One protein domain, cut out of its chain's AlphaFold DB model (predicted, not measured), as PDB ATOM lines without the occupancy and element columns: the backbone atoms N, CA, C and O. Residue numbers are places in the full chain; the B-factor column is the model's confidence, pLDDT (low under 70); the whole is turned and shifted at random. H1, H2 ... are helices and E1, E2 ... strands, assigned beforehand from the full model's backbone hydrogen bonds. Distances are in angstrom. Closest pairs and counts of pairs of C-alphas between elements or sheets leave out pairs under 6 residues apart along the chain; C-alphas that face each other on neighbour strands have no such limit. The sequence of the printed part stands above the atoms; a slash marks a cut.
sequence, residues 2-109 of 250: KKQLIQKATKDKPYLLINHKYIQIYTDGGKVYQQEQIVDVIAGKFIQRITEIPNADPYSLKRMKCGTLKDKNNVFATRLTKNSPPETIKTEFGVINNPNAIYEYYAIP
ATOM      1  N   LYS A   2      30.195   8.866 -33.593       88.94
ATOM      2  CA  LYS A   2      28.778   8.695 -33.168       88.94
ATOM      3  C   LYS A   2      28.574   7.761 -31.960       88.94
ATOM      4  O   LYS A   2      27.937   8.149 -30.991       88.94
ATOM      5  N   LYS A   3      29.176   6.563 -31.974       91.31
ATOM      6  CA  LYS A   3      29.049   5.569 -30.887       91.31
ATOM      7  C   LYS A   3      29.489   6.106 -29.514       91.31
ATOM      8  O   LYS A   3      28.812   5.869 -28.522       91.31
ATOM      9  N   GLN A   4      30.591   6.856 -29.470       92.25
ATOM     10  CA  GLN A   4      31.106   7.456 -28.232       92.25
ATOM     11  C   GLN A   4      30.203   8.586 -27.721       92.25
ATOM     12  O   GLN A   4      30.074   8.755 -26.515       92.25
ATOM     13  N   LEU A   5      29.581   9.353 -28.625       93.56
ATOM     14  CA  LEU A   5      28.646  10.419 -28.254       93.56
ATOM     15  C   LEU A   5      27.355   9.846 -27.665       93.56
ATOM     16  O   LEU A   5      26.939  10.294 -26.606       93.56
ATOM     17  N   ILE A   6      26.794   8.805 -28.290       95.12
ATOM     18  CA  ILE A   6      25.642   8.065 -27.751       95.12
ATOM     19  C   ILE A   6      25.964   7.490 -26.368       95.12
ATOM     20  O   ILE A   6      25.175   7.631 -25.444       95.12
ATOM     21  N   GLN A   7      27.145   6.886 -26.195       95.19
ATOM     22  CA  GLN A   7      27.546   6.295 -24.913       95.19
ATOM     23  C   GLN A   7      27.677   7.328 -23.782       95.19
ATOM     24  O   GLN A   7      27.510   6.985 -22.617       95.19
ATOM     25  N   LYS A   8      27.991   8.585 -24.114       95.75
ATOM     26  CA  LYS A   8      28.110   9.693 -23.157       95.75
ATOM     27  C   LYS A   8      26.796  10.455 -22.949       95.75
ATOM     28  O   LYS A   8      26.803  11.436 -22.210       95.75
ATOM     29  N   ALA A   9      25.712  10.067 -23.624       96.12
ATOM     30  CA  ALA A   9      24.445  10.775 -23.548       96.12
ATOM     31  C   ALA A   9      23.800  10.598 -22.168       96.12
ATOM     32  O   ALA A   9      23.701   9.486 -21.646       96.12
ATOM     33  N   THR A  10      23.335  11.697 -21.590       96.06
ATOM     34  CA  THR A  10      22.657  11.736 -20.288       96.06
ATOM     35  C   THR A  10      21.374  12.541 -20.406       96.06
ATOM     36  O   THR A  10      21.144  13.189 -21.424       96.06
ATOM     37  N   LYS A  11      20.540  12.533 -19.366       93.81
ATOM     38  CA  LYS A  11      19.300  13.316 -19.351       93.81
ATOM     39  C   LYS A  11      19.554  14.819 -19.547       93.81
ATOM     40  O   LYS A  11      18.811  15.475 -20.264       93.81
ATOM     41  N   ASP A  12      20.640  15.339 -18.973       95.19
ATOM     42  CA  ASP A  12      21.032  16.752 -19.103       95.19
ATOM     43  C   ASP A  12      21.723  17.062 -20.440       95.19
ATOM     44  O   ASP A  12      21.835  18.219 -20.849       95.19
ATOM     45  N   LYS A  13      22.218  16.028 -21.129       95.56
ATOM     46  CA  LYS A  13      22.901  16.143 -22.419       95.56
ATOM     47  C   LYS A  13      22.515  14.970 -23.329       95.56
ATOM     48  O   LYS A  13      23.350  14.087 -23.573       95.56
ATOM     49  N   PRO A  14      21.262  14.934 -23.818       97.06
ATOM     50  CA  PRO A  14      20.799  13.854 -24.673       97.06
ATOM     51  C   PRO A  14      21.487  13.924 -26.036       97.06
ATOM     52  O   PRO A  14      21.916  14.987 -26.495       97.06
ATOM     53  N   TYR A  15      21.588  12.782 -26.711       97.38
ATOM     54  CA  TYR A  15      22.110  12.720 -28.073       97.38
ATOM     55  C   TYR A  15      20.967  12.545 -29.070       97.38
ATOM     56  O   TYR A  15      20.232  11.560 -29.015       97.38
ATOM     57  N   LEU A  16      20.835  13.487 -30.004       97.12
ATOM     58  CA  LEU A  16      19.832  13.438 -31.066       97.12
ATOM     59  C   LEU A  16      20.169  12.331 -32.076       97.12
ATOM     60  O   LEU A  16      21.231  12.345 -32.702       97.12
ATOM     61  N   LEU A  17      19.260  11.373 -32.237       96.94
ATOM     62  CA  LEU A  17      19.386  10.243 -33.157       96.94
ATOM     63  C   LEU A  17      18.752  10.545 -34.515       96.94
ATOM     64  O   LEU A  17      19.368  10.276 -35.548       96.94
ATOM     65  N   ILE A  18      17.525  11.073 -34.508       96.00
ATOM     66  CA  ILE A  18      16.712  11.352 -35.699       96.00
ATOM     67  C   ILE A  18      16.029  12.708 -35.503       96.00
ATOM     68  O   ILE A  18      15.511  12.994 -34.426       96.00
ATOM     69  N   ASN A  19      16.012  13.533 -36.549       94.00
ATOM     70  CA  ASN A  19      15.330  14.824 -36.565       94.00
ATOM     71  C   ASN A  19      14.475  14.933 -37.832       94.00
ATOM     72  O   ASN A  19      15.021  14.910 -38.934       94.00
ATOM     73  N   HIS A  20      13.154  15.017 -37.687       87.81
ATOM     74  CA  HIS A  20      12.218  15.024 -38.809       87.81
ATOM     75  C   HIS A  20      10.987  15.900 -38.523       87.81
ATOM     76  O   HIS A  20      10.039  15.438 -37.894       87.81
ATOM     77  N   LYS A  21      10.983  17.135 -39.051       82.88
ATOM     78  CA  LYS A  21       9.926  18.177 -39.027       82.88
ATOM     79  C   LYS A  21       9.248  18.442 -37.669       82.88
ATOM     80  O   LYS A  21       9.437  19.517 -37.117       82.88
ATOM     81  N   TYR A  22       8.487  17.484 -37.142       81.69
ATOM     82  CA  TYR A  22       7.753  17.555 -35.868       81.69
ATOM     83  C   TYR A  22       8.147  16.464 -34.863       81.69
ATOM     84  O   TYR A  22       7.612  16.430 -33.759       81.69
ATOM     85  N   ILE A  23       9.067  15.574 -35.244       89.69
ATOM     86  CA  ILE A  23       9.514  14.427 -34.460       89.69
ATOM     87  C   ILE A  23      11.024  14.530 -34.260       89.69
ATOM     88  O   ILE A  23      11.797  14.603 -35.220       89.69
ATOM     89  N   GLN A  24      11.447  14.490 -33.003       95.75
ATOM     90  CA  GLN A  24      12.839  14.331 -32.607       95.75
ATOM     91  C   GLN A  24      12.964  13.030 -31.830       95.75
ATOM     92  O   GLN A  24      12.200  12.789 -30.905       95.75
ATOM     93  N   ILE A  25      13.933  12.195 -32.184       97.56
ATOM     94  CA  ILE A  25      14.237  10.982 -31.427       97.56
ATOM     95  C   ILE A  25      15.640  11.128 -30.881       97.56
ATOM     96  O   ILE A  25      16.573  11.417 -31.634       97.56
ATOM     97  N   TYR A  26      15.798  10.931 -29.581       97.81
ATOM     98  CA  TYR A  26      17.069  11.076 -28.889       97.81
ATOM     99  C   TYR A  26      17.299   9.928 -27.914       97.81
ATOM    100  O   TYR A  26      16.407   9.126 -27.641       97.81
ATOM    101  N   THR A  27      18.523   9.844 -27.408       97.94
ATOM    102  CA  THR A  27      18.906   8.894 -26.368       97.94
ATOM    103  C   THR A  27      19.485   9.603 -25.154       97.94
ATOM    104  O   THR A  27      20.252  10.558 -25.303       97.94
ATOM    105  N   ASP A  28      19.120   9.119 -23.968       95.50
ATOM    106  CA  ASP A  28      19.755   9.435 -22.692       95.50
ATOM    107  C   ASP A  28      20.025   8.145 -21.915       95.50
ATOM    108  O   ASP A  28      19.202   7.236 -21.907       95.50
ATOM    109  N   GLY A  29      21.220   7.990 -21.336       92.38
ATOM    110  CA  GLY A  29      21.537   6.825 -20.499       92.38
ATOM    111  C   GLY A  29      21.319   5.458 -21.167       92.38
ATOM    112  O   GLY A  29      21.071   4.477 -20.474       92.38
ATOM    113  N   GLY A  30      21.371   5.387 -22.504       93.00
ATOM    114  CA  GLY A  30      21.087   4.176 -23.283       93.00
ATOM    115  C   GLY A  30      19.605   3.921 -23.590       93.00
ATOM    116  O   GLY A  30      19.314   3.056 -24.411       93.00
ATOM    117  N   LYS A  31      18.680   4.685 -23.001       97.62
ATOM    118  CA  LYS A  31      17.257   4.689 -23.358       97.62
ATOM    119  C   LYS A  31      17.004   5.571 -24.570       97.62
ATOM    120  O   LYS A  31      17.805   6.454 -24.872       97.62
ATOM    121  N   VAL A  32      15.891   5.343 -25.259       98.50
ATOM    122  CA  VAL A  32      15.495   6.091 -26.456       98.50
ATOM    123  C   VAL A  32      14.120   6.701 -26.233       98.50
ATOM    124  O   VAL A  32      13.223   6.029 -25.734       98.50
ATOM    125  N   TYR A  33      13.945   7.951 -26.655       98.06
ATOM    126  CA  TYR A  33      12.681   8.666 -26.541       98.06
ATOM    127  C   TYR A  33      12.340   9.362 -27.847       98.06
ATOM    128  O   TYR A  33      13.214   9.941 -28.497       98.06
ATOM    129  N   GLN A  34      11.059   9.342 -28.193       97.00
ATOM    130  CA  GLN A  34      10.476  10.243 -29.172       97.00
ATOM    131  C   GLN A  34       9.918  11.466 -28.454       97.00
ATOM    132  O   GLN A  34       9.159  11.339 -27.499       97.00
ATOM    133  N   GLN A  35      10.259  12.642 -28.958       95.31
ATOM    134  CA  GLN A  35       9.610  13.898 -28.647       95.31
ATOM    135  C   GLN A  35       8.852  14.400 -29.871       95.31
ATOM    136  O   GLN A  35       9.420  14.516 -30.959       95.31
ATOM    137  N   GLU A  36       7.588  14.748 -29.671       91.31
ATOM    138  CA  GLU A  36       6.709  15.255 -30.720       91.31
ATOM    139  C   GLU A  36       5.914  16.477 -30.258       91.31
ATOM    140  O   GLU A  36       5.648  16.662 -29.066       91.31
ATOM    141  N   GLN A  37       5.551  17.322 -31.222       87.38
ATOM    142  CA  GLN A  37       4.624  18.435 -31.032       87.38
ATOM    143  C   GLN A  37       3.285  18.086 -31.679       87.38
ATOM    144  O   GLN A  37       3.215  17.856 -32.884       87.38
ATOM    145  N   ILE A  38       2.226  18.074 -30.875       84.31
ATOM    146  CA  ILE A  38       0.856  17.778 -31.296       84.31
ATOM    147  C   ILE A  38       0.030  19.052 -31.198       84.31
ATOM    148  O   ILE A  38       0.187  19.833 -30.260       84.31
ATOM    149  N   VAL A  39      -0.870  19.255 -32.156       84.75
ATOM    150  CA  VAL A  39      -1.878  20.313 -32.086       84.75
ATOM    151  C   VAL A  39      -3.119  19.744 -31.413       84.75
ATOM    152  O   VAL A  39      -3.781  18.862 -31.958       84.75
ATOM    153  N   ASP A  40      -3.444  20.255 -30.231       84.62
ATOM    154  CA  ASP A  40      -4.759  20.063 -29.634       84.62
ATOM    155  C   ASP A  40      -5.741  20.985 -30.342       84.62
ATOM    156  O   ASP A  40      -5.852  22.169 -30.024       84.62
ATOM    157  N   VAL A  41      -6.415  20.438 -31.350       80.88
ATOM    158  CA  VAL A  41      -7.376  21.174 -32.178       80.88
ATOM    159  C   VAL A  41      -8.614  21.620 -31.399       80.88
ATOM    160  O   VAL A  41      -9.300  22.533 -31.843       80.88
ATOM    161  N   ILE A  42      -8.886  21.020 -30.236       81.50
ATOM    162  CA  ILE A  42     -10.017  21.389 -29.378       81.50
ATOM    163  C   ILE A  42      -9.638  22.603 -28.535       81.50
ATOM    164  O   ILE A  42     -10.372  23.584 -28.474       81.50
ATOM    165  N   ALA A  43      -8.479  22.540 -27.879       84.62
ATOM    166  CA  ALA A  43      -8.010  23.609 -27.002       84.62
ATOM    167  C   ALA A  43      -7.201  24.696 -27.735       84.62
ATOM    168  O   ALA A  43      -6.766  25.656 -27.101       84.62
ATOM    169  N   GLY A  44      -6.955  24.540 -29.041       85.06
ATOM    170  CA  GLY A  44      -6.184  25.479 -29.858       85.06
ATOM    171  C   GLY A  44      -4.731  25.653 -29.403       85.06
ATOM    172  O   GLY A  44      -4.164  26.731 -29.570       85.06
ATOM    173  N   LYS A  45      -4.125  24.627 -28.786       87.81
ATOM    174  CA  LYS A  45      -2.791  24.712 -28.162       87.81
ATOM    175  C   LYS A  45      -1.846  23.620 -28.649       87.81
ATOM    176  O   LYS A  45      -2.273  22.546 -29.061       87.81
ATOM    177  N   PHE A  46      -0.547  23.871 -28.525       86.38
ATOM    178  CA  PHE A  46       0.469  22.843 -28.738       86.38
ATOM    179  C   PHE A  46       0.675  22.010 -27.473       86.38
ATOM    180  O   PHE A  46       0.794  22.545 -26.370       86.38
ATOM    181  N   ILE A  47       0.757  20.694 -27.649       85.88
ATOM    182  CA  ILE A  47       1.126  19.727 -26.619       85.88
ATOM    183  C   ILE A  47       2.462  19.115 -27.025       85.88
ATOM    184  O   ILE A  47       2.597  18.563 -28.114       85.88
ATOM    185  N   GLN A  48       3.450  19.193 -26.138       89.12
ATOM    186  CA  GLN A  48       4.691  18.444 -26.286       89.12
ATOM    187  C   GLN A  48       4.540  17.096 -25.589       89.12
ATOM    188  O   GLN A  48       4.169  17.045 -24.414       89.12
ATOM    189  N   ARG A  49       4.846  16.011 -26.298       90.56
ATOM    190  CA  ARG A  49       4.868  14.664 -25.724       90.56
ATOM    191  C   ARG A  49       6.248  14.062 -25.830       90.56
ATOM    192  O   ARG A  49       6.945  14.280 -26.817       90.56
ATOM    193  N   ILE A  50       6.625  13.330 -24.788       94.75
ATOM    194  CA  ILE A  50       7.847  12.539 -24.735       94.75
ATOM    195  C   ILE A  50       7.432  11.109 -24.405       94.75
ATOM    196  O   ILE A  50       6.821  10.873 -23.364       94.75
ATOM    197  N   THR A  51       7.782  10.176 -25.282       95.62
ATOM    198  CA  THR A  51       7.422   8.760 -25.168       95.62
ATOM    199  C   THR A  51       8.691   7.923 -25.255       95.62
ATOM    200  O   THR A  51       9.462   8.067 -26.204       95.62
ATOM    201  N   GLU A  52       8.930   7.055 -24.270       97.62
ATOM    202  CA  GLU A  52      10.025   6.078 -24.333       97.62
ATOM    203  C   GLU A  52       9.741   5.061 -25.451       97.62
ATOM    204  O   GLU A  52       8.612   4.595 -25.605       97.62
ATOM    205  N   ILE A  53      10.768   4.716 -26.229       98.25
ATOM    206  CA  ILE A  53      10.740   3.606 -27.184       98.25
ATOM    207  C   ILE A  53      11.425   2.426 -26.482       98.25
ATOM    208  O   ILE A  53      12.662   2.363 -26.449       98.25
ATOM    209  N   PRO A  54      10.657   1.523 -25.847       97.31
ATOM    210  CA  PRO A  54      11.217   0.541 -24.933       97.31
ATOM    211  C   PRO A  54      12.130  -0.434 -25.674       97.31
ATOM    212  O   PRO A  54      11.792  -0.935 -26.744       97.31
ATOM    213  N   ASN A  55      13.283  -0.736 -25.074       96.06
ATOM    214  CA  ASN A  55      14.283  -1.678 -25.596       96.06
ATOM    215  C   ASN A  55      14.867  -1.324 -26.976       96.06
ATOM    216  O   ASN A  55      15.470  -2.185 -27.621       96.06
ATOM    217  N   ALA A  56      14.717  -0.077 -27.429       98.12
ATOM    218  CA  ALA A  56      15.338   0.370 -28.665       98.12
ATOM    219  C   ALA A  56      16.863   0.432 -28.551       98.12
ATOM    220  O   ALA A  56      17.416   0.928 -27.572       98.12
ATOM    221  N   ASP A  57      17.548  -0.040 -29.591       97.88
ATOM    222  CA  ASP A  57      18.993   0.087 -29.722       97.88
ATOM    223  C   ASP A  57      19.353   1.453 -30.339       97.88
ATOM    224  O   ASP A  57      19.255   1.620 -31.564       97.88
ATOM    225  N   PRO A  58      19.863   2.425 -29.552       97.56
ATOM    226  CA  PRO A  58      20.185   3.760 -30.058       97.56
ATOM    227  C   PRO A  58      21.273   3.749 -31.143       97.56
ATOM    228  O   PRO A  58      21.413   4.711 -31.899       97.56
ATOM    229  N   TYR A  59      22.070   2.681 -31.244       96.44
ATOM    230  CA  TYR A  59      23.142   2.587 -32.232       96.44
ATOM    231  C   TYR A  59      22.648   2.177 -33.619       96.44
ATOM    232  O   TYR A  59      23.290   2.531 -34.611       96.44
ATOM    233  N   SER A  60      21.544   1.431 -33.692       97.31
ATOM    234  CA  SER A  60      21.016   0.881 -34.945       97.31
ATOM    235  C   SER A  60      19.616   1.374 -35.313       97.31
ATOM    236  O   SER A  60      19.157   1.053 -36.409       97.31
ATOM    237  N   LEU A  61      18.990   2.196 -34.463       97.88
ATOM    238  CA  LEU A  61      17.684   2.795 -34.712       97.88
ATOM    239  C   LEU A  61      17.649   3.616 -36.008       97.88
ATOM    240  O   LEU A  61      18.513   4.462 -36.270       97.88
ATOM    241  N   LYS A  62      16.612   3.375 -36.804       96.38
ATOM    242  CA  LYS A  62      16.312   4.041 -38.069       96.38
ATOM    243  C   LYS A  62      14.815   4.317 -38.167       96.38
ATOM    244  O   LYS A  62      14.004   3.567 -37.630       96.38
ATOM    245  N   ARG A  63      14.475   5.370 -38.910       95.31
ATOM    246  CA  ARG A  63      13.108   5.691 -39.328       95.31
ATOM    247  C   ARG A  63      12.967   5.419 -40.821       95.31
ATOM    248  O   ARG A  63      13.754   5.944 -41.605       95.31
ATOM    249  N   MET A  64      11.988   4.598 -41.179       95.56
ATOM    250  CA  MET A  64      11.580   4.310 -42.556       95.56
ATOM    251  C   MET A  64      10.794   5.491 -43.143       95.56
ATOM    252  O   MET A  64      10.333   6.363 -42.395       95.56
ATOM    253  N   LYS A  65      10.627   5.550 -44.470       93.50
ATOM    254  CA  LYS A  65       9.862   6.636 -45.116       93.50
ATOM    255  C   LYS A  65       8.412   6.682 -44.622       93.50
ATOM    256  O   LYS A  65       7.943   7.757 -44.250       93.50
ATOM    257  N   CYS A  66       7.769   5.518 -44.504       91.31
ATOM    258  CA  CYS A  66       6.425   5.346 -43.934       91.31
ATOM    259  C   CYS A  66       6.322   5.718 -42.443       91.31
ATOM    260  O   CYS A  66       5.238   5.750 -41.876       91.31
ATOM    261  N   GLY A  67       7.442   6.030 -41.785       92.69
ATOM    262  CA  GLY A  67       7.488   6.454 -40.390       92.69
ATOM    263  C   GLY A  67       7.738   5.339 -39.385       92.69
ATOM    264  O   GLY A  67       8.104   5.655 -38.253       92.69
ATOM    265  N   THR A  68       7.658   4.074 -39.803       95.62
ATOM    266  CA  THR A  68       8.016   2.917 -38.977       95.62
ATOM    267  C   THR A  68       9.431   3.057 -38.423       95.62
ATOM    268  O   THR A  68      10.385   3.375 -39.145       95.62
ATOM    269  N   LEU A  69       9.572   2.817 -37.121       97.56
ATOM    270  CA  LEU A  69      10.868   2.770 -36.458       97.56
ATOM    271  C   LEU A  69      11.342   1.325 -36.383       97.56
ATOM    272  O   LEU A  69      10.573   0.416 -36.077       97.56
ATOM    273  N   LYS A  70      12.630   1.118 -36.635       98.19
ATOM    274  CA  LYS A  70      13.269  -0.189 -36.495       98.19
ATOM    275  C   LYS A  70      14.697  -0.056 -36.005       98.19
ATOM    276  O   LYS A  70      15.360   0.946 -36.268       98.19
ATOM    277  N   ASP A  71      15.197  -1.098 -35.374       98.38
ATOM    278  CA  ASP A  71      16.608  -1.268 -35.063       98.38
ATOM    279  C   ASP A  71      17.066  -2.689 -35.441       98.38
ATOM    280  O   ASP A  71      16.376  -3.406 -36.168       98.38
ATOM    281  N   LYS A  72      18.275  -3.093 -35.041       98.00
ATOM    282  CA  LYS A  72      18.811  -4.423 -35.380       98.00
ATOM    283  C   LYS A  72      18.068  -5.588 -34.703       98.00
ATOM    284  O   LYS A  72      18.252  -6.722 -35.127       98.00
ATOM    285  N   ASN A  73      17.317  -5.322 -33.641       97.81
ATOM    286  CA  ASN A  73      16.602  -6.301 -32.829       97.81
ATOM    287  C   ASN A  73      15.092  -6.246 -33.102       97.81
ATOM    288  O   ASN A  73      14.462  -7.293 -33.190       97.81
ATOM    289  N   ASN A  74      14.530  -5.044 -33.246       98.38
ATOM    290  CA  ASN A  74      13.094  -4.800 -33.155       98.38
ATOM    291  C   ASN A  74      12.557  -3.955 -34.317       98.38
ATOM    292  O   ASN A  74      13.251  -3.102 -34.875       98.38
ATOM    293  N   VAL A  75      11.272  -4.141 -34.601       98.44
ATOM    294  CA  VAL A  75      10.418  -3.190 -35.325       98.44
ATOM    295  C   VAL A  75       9.408  -2.644 -34.323       98.44
ATOM    296  O   VAL A  75       8.941  -3.397 -33.471       98.44
ATOM    297  N   PHE A  76       9.106  -1.350 -34.379       98.38
ATOM    298  CA  PHE A  76       8.260  -0.687 -33.392       98.38
ATOM    299  C   PHE A  76       6.962  -0.182 -34.010       98.38
ATOM    300  O   PHE A  76       6.971   0.439 -35.074       98.38
ATOM    301  N   ALA A  77       5.873  -0.370 -33.272       96.50
ATOM    302  CA  ALA A  77       4.578   0.249 -33.522       96.50
ATOM    303  C   ALA A  77       4.098   0.977 -32.261       96.50
ATOM    304  O   ALA A  77       4.676   0.835 -31.178       96.50
ATOM    305  N   THR A  78       3.042   1.769 -32.411       95.06
ATOM    306  CA  THR A  78       2.354   2.426 -31.301       95.06
ATOM    307  C   THR A  78       1.005   1.770 -31.042       95.06
ATOM    308  O   THR A  78       0.398   1.175 -31.930       95.06
ATOM    309  N   ARG A  79       0.528   1.870 -29.804       95.31
ATOM    310  CA  ARG A  79      -0.833   1.484 -29.409       95.31
ATOM    311  C   ARG A  79      -1.329   2.397 -28.299       95.31
ATOM    312  O   ARG A  79      -0.513   2.992 -27.595       95.31
ATOM    313  N   LEU A  80      -2.644   2.493 -28.122       96.75
ATOM    314  CA  LEU A  80      -3.210   3.202 -26.976       96.75
ATOM    315  C   LEU A  80      -2.748   2.554 -25.668       96.75
ATOM    316  O   LEU A  80      -2.751   1.332 -25.518       96.75
ATOM    317  N   THR A  81      -2.394   3.388 -24.697       95.44
ATOM    318  CA  THR A  81      -2.175   2.928 -23.324       95.44
ATOM    319  C   THR A  81      -3.499   2.493 -22.696       95.44
ATOM    320  O   THR A  81      -4.566   3.003 -23.043       95.44
ATOM    321  N   LYS A  82      -3.444   1.592 -21.707       94.62
ATOM    322  CA  LYS A  82      -4.639   1.067 -21.013       94.62
ATOM    323  C   LYS A  82      -5.555   2.159 -20.440       94.62
ATOM    324  O   LYS A  82      -6.763   1.968 -20.375       94.62
ATOM    325  N   ASN A  83      -4.976   3.284 -20.020       93.75
ATOM    326  CA  ASN A  83      -5.695   4.406 -19.409       93.75
ATOM    327  C   ASN A  83      -5.848   5.596 -20.372       93.75
ATOM    328  O   ASN A  83      -6.132   6.711 -19.934       93.75
ATOM    329  N   SER A  84      -5.609   5.384 -21.666       95.50
ATOM    330  CA  SER A  84      -5.770   6.423 -22.670       95.50
ATOM    331  C   SER A  84      -7.245   6.801 -22.838       95.50
ATOM    332  O   SER A  84      -8.103   5.916 -22.863       95.50
ATOM    333  N   PRO A  85      -7.554   8.085 -23.079       94.75
ATOM    334  CA  PRO A  85      -8.768   8.473 -23.794       94.75
ATOM    335  C   PRO A  85      -8.915   7.706 -25.128       94.75
ATOM    336  O   PRO A  85      -7.910   7.216 -25.657       94.75
ATOM    337  N   PRO A  86     -10.130   7.615 -25.705       95.31
ATOM    338  CA  PRO A  86     -10.328   6.942 -26.988       95.31
ATOM    339  C   PRO A  86      -9.484   7.602 -28.079       95.31
ATOM    340  O   PRO A  86      -9.277   8.815 -28.042       95.31
ATOM    341  N   GLU A  87      -9.023   6.811 -29.046       94.75
ATOM    342  CA  GLU A  87      -8.218   7.279 -30.184       94.75
ATOM    343  C   GLU A  87      -8.919   8.365 -30.995       94.75
ATOM    344  O   GLU A  87      -8.279   9.321 -31.425       94.75
ATOM    345  N   THR A  88     -10.238   8.263 -31.147       94.50
ATOM    346  CA  THR A  88     -11.043   9.257 -31.848       94.50
ATOM    347  C   THR A  88     -12.138   9.832 -30.964       94.50
ATOM    348  O   THR A  88     -12.573   9.238 -29.974       94.50
ATOM    349  N   ILE A  89     -12.583  11.026 -31.332       93.31
ATOM    350  CA  ILE A  89     -13.711  11.724 -30.723       93.31
ATOM    351  C   ILE A  89     -14.614  12.278 -31.819       93.31
ATOM    352  O   ILE A  89     -14.166  12.601 -32.920       93.31
ATOM    353  N   LYS A  90     -15.903  12.408 -31.509       94.31
ATOM    354  CA  LYS A  90     -16.880  13.029 -32.400       94.31
ATOM    355  C   LYS A  90     -16.995  14.517 -32.082       94.31
ATOM    356  O   LYS A  90     -17.182  14.890 -30.928       94.31
ATOM    357  N   THR A  91     -16.918  15.345 -33.114       87.00
ATOM    358  CA  THR A  91     -17.132  16.795 -33.059       87.00
ATOM    359  C   THR A  91     -18.261  17.190 -34.011       87.00
ATOM    360  O   THR A  91     -18.782  16.350 -34.749       87.00
ATOM    361  N   GLU A  92     -18.630  18.470 -34.026       89.69
ATOM    362  CA  GLU A  92     -19.564  19.019 -35.020       89.69
ATOM    363  C   GLU A  92     -19.050  18.884 -36.467       89.69
ATOM    364  O   GLU A  92     -19.850  18.811 -37.395       89.69
ATOM    365  N   PHE A  93     -17.731  18.756 -36.656       84.50
ATOM    366  CA  PHE A  93     -17.075  18.594 -37.959       84.50
ATOM    367  C   PHE A  93     -16.840  17.127 -38.356       84.50
ATOM    368  O   PHE A  93     -16.209  16.859 -39.376       84.50
ATOM    369  N   GLY A  94     -17.327  16.169 -37.562       87.69
ATOM    370  CA  GLY A  94     -17.136  14.735 -37.791       87.69
ATOM    371  C   GLY A  94     -16.213  14.075 -36.768       87.69
ATOM    372  O   GLY A  94     -15.986  14.594 -35.672       87.69
ATOM    373  N   VAL A  95     -15.726  12.880 -37.106       90.06
ATOM    374  CA  VAL A  95     -14.815  12.105 -36.254       90.06
ATOM    375  C   VAL A  95     -13.387  12.582 -36.495       90.06
ATOM    376  O   VAL A  95     -12.929  12.602 -37.633       90.06
ATOM    377  N   ILE A  96     -12.690  12.962 -35.427       88.88
ATOM    378  CA  ILE A  96     -11.291  13.400 -35.473       88.88
ATOM    379  C   ILE A  96     -10.437  12.562 -34.525       88.88
ATOM    380  O   ILE A  96     -10.949  11.978 -33.565       88.88
ATOM    381  N   ASN A  97      -9.122  12.562 -34.750       89.75
ATOM    382  CA  ASN A  97      -8.166  12.025 -33.786       89.75
ATOM    383  C   ASN A  97      -8.258  12.808 -32.476       89.75
ATOM    384  O   ASN A  97      -8.292  14.039 -32.470       89.75
ATOM    385  N   ASN A  98      -8.274  12.093 -31.360       91.38
ATOM    386  CA  ASN A  98      -8.305  12.683 -30.039       91.38
ATOM    387  C   ASN A  98      -6.903  13.196 -29.678       91.38
ATOM    388  O   ASN A  98      -6.006  12.388 -29.418       91.38
ATOM    389  N   PRO A  99      -6.688  14.520 -29.576       89.25
ATOM    390  CA  PRO A  99      -5.376  15.067 -29.239       89.25
ATOM    391  C   PRO A  99      -4.919  14.705 -27.820       89.25
ATOM    392  O   PRO A  99      -3.756  14.922 -27.480       89.25
ATOM    393  N   ASN A 100      -5.805  14.138 -26.995       89.56
ATOM    394  CA  ASN A 100      -5.512  13.647 -25.654       89.56
ATOM    395  C   ASN A 100      -5.322  12.121 -25.588       89.56
ATOM    396  O   ASN A 100      -4.965  11.628 -24.523       89.56
ATOM    397  N   ALA A 101      -5.502  11.370 -26.685       93.25
ATOM    398  CA  ALA A 101      -5.186   9.938 -26.716       93.25
ATOM    399  C   ALA A 101      -3.693   9.719 -26.445       93.25
ATOM    400  O   ALA A 101      -2.851  10.379 -27.051       93.25
ATOM    401  N   ILE A 102      -3.362   8.823 -25.521       92.62
ATOM    402  CA  ILE A 102      -2.013   8.551 -25.031       92.62
ATOM    403  C   ILE A 102      -1.545   7.225 -25.624       92.62
ATOM    404  O   ILE A 102      -2.091   6.169 -25.297       92.62
ATOM    405  N   TYR A 103      -0.500   7.289 -26.443       94.06
ATOM    406  CA  TYR A 103       0.101   6.128 -27.090       94.06
ATOM    407  C   TYR A 103       1.407   5.721 -26.408       94.06
ATOM    408  O   TYR A 103       2.159   6.565 -25.919       94.06
ATOM    409  N   GLU A 104       1.695   4.425 -26.430       96.50
ATOM    410  CA  GLU A 104       2.988   3.849 -26.065       96.50
ATOM    411  C   GLU A 104       3.595   3.103 -27.252       96.50
ATOM    412  O   GLU A 104       2.875   2.555 -28.091       96.50
ATOM    413  N   TYR A 105       4.925   3.064 -27.304       97.94
ATOM    414  CA  TYR A 105       5.646   2.192 -28.222       97.94
ATOM    415  C   TYR A 105       5.710   0.768 -27.686       97.94
ATOM    416  O   TYR A 105       5.877   0.542 -26.487       97.94
ATOM    417  N   TYR A 106       5.689  -0.194 -28.598       97.56
ATOM    418  CA  TYR A 106       6.033  -1.579 -28.310       97.56
ATOM    419  C   TYR A 106       6.845  -2.171 -29.463       97.56
ATOM    420  O   TYR A 106       6.717  -1.751 -30.615       97.56
ATOM    421  N   ALA A 107       7.709  -3.135 -29.142       97.88
ATOM    422  CA  ALA A 107       8.375  -3.953 -30.147       97.88
ATOM    423  C   ALA A 107       7.388  -5.003 -30.664       97.88
ATOM    424  O   ALA A 107       6.774  -5.710 -29.863       97.88
ATOM    425  N   ILE A 108       7.239  -5.095 -31.981       97.00
ATOM    426  CA  ILE A 108       6.323  -6.029 -32.631       97.00
ATOM    427  C   ILE A 108       6.915  -7.441 -32.524       97.00
ATOM    428  O   ILE A 108       7.992  -7.690 -33.077       97.00
ATOM    429  N   PRO A 109       6.263  -8.370 -31.801       95.81
ATOM    430  CA  PRO A 109       6.780  -9.722 -31.645       95.81
ATOM    431  C   PRO A 109       6.836 -10.460 -32.985       95.81
ATOM    432  O   PRO A 109       5.968 -10.294 -33.834       95.81
TER     433      PRO A 109
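Overview. This is residues 2 to 109 of the 250 residues of the protein "DKNYY family protein" of Pasteurella skyensis (UniProt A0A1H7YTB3). A strongly twisted four-stranded sheet, E1 to E4, makes one side of an elongated domain, and a ribbon of two strands, E5 and E8, makes the other side, coming near the sheet where E8 passes the last residues of E4. The short helix H1 packs over E1 at one end of the long axis, and the small hairpin E6 and E7 makes the other end. The printed part has 108 residues with one named helix and eight named strands, in the order H1 E1 E2 E3 E4 E5 E6 E7 E8, and its class is mostly strand. The large sheet runs E1 - E2 - E3 - E4, and E5 - E8 and E6 - E7 are sheets of two, all antiparallel. The whole is only just compact, close to loose, with a radius of gyration of the C-alphas of 15.4 A and spans of 52 by 31 by 27 A.

Arrangement. H1, residues 2 to 7, is on the sheet that holds E1, residues 15 to 20; their closest C-alphas, of Ile 6 and Tyr 15, are 5.9 A apart. H1 lies over E1 and runs slantwise to it, at 40 degrees on the local plane. Both O i to N i+4 pairs of H1 are within hydrogen-bond range. E1, E2 at residues 23 to 28, E3 at 31 to 40 and E4 at 45 to 52 form a meander, each strand the antiparallel neighbour of the one before. N 17 and O 25 are 2.8 A apart between E1 and E2, N 33 and O 26 2.9 A between E2 and E3, and N 38 and O 47 2.8 A between E3 and E4. E5, residues 75 to 80, and E8, residues 103 to 107, are antiparallel at 149 degrees, with N 104 and O 79 2.9 A apart. The closest C-alphas of E4 and E8, of Thr 51 and Glu 104, are 6.7 A apart. E6, residues 88 to 91, and E7, residues 94 to 97, form a hairpin, with N 91 and O 94 2.8 A apart. E6 and E8 are apart.

Along the chain. H1 begins at C-alpha 2 (28.778, 8.695, -33.168). E3 is the longest strand by residues, 27.6 A from first to last C-alpha; E4 measures 22.9 A, E5 17.2 A and E2 16.4 A. E6 ends at C-alpha 91 (-17.132, 16.795, -33.059), and E8 ends at C-alpha 107 (8.375, -3.953, -30.147).

Size, cuts and confidence. The C-alphas farthest apart, of Gln 4 and Glu 92, are 52.4 A apart. The printed part has no cut. The link from E4 to E5 is long, residues 53 to 74; in it residues 62 to 63 pair antiparallel with 69 to 70, which pair antiparallel with residues 75 to 76 of E5. The mean pLDDT of the printed part is 93.5, and no printed residue is under 70.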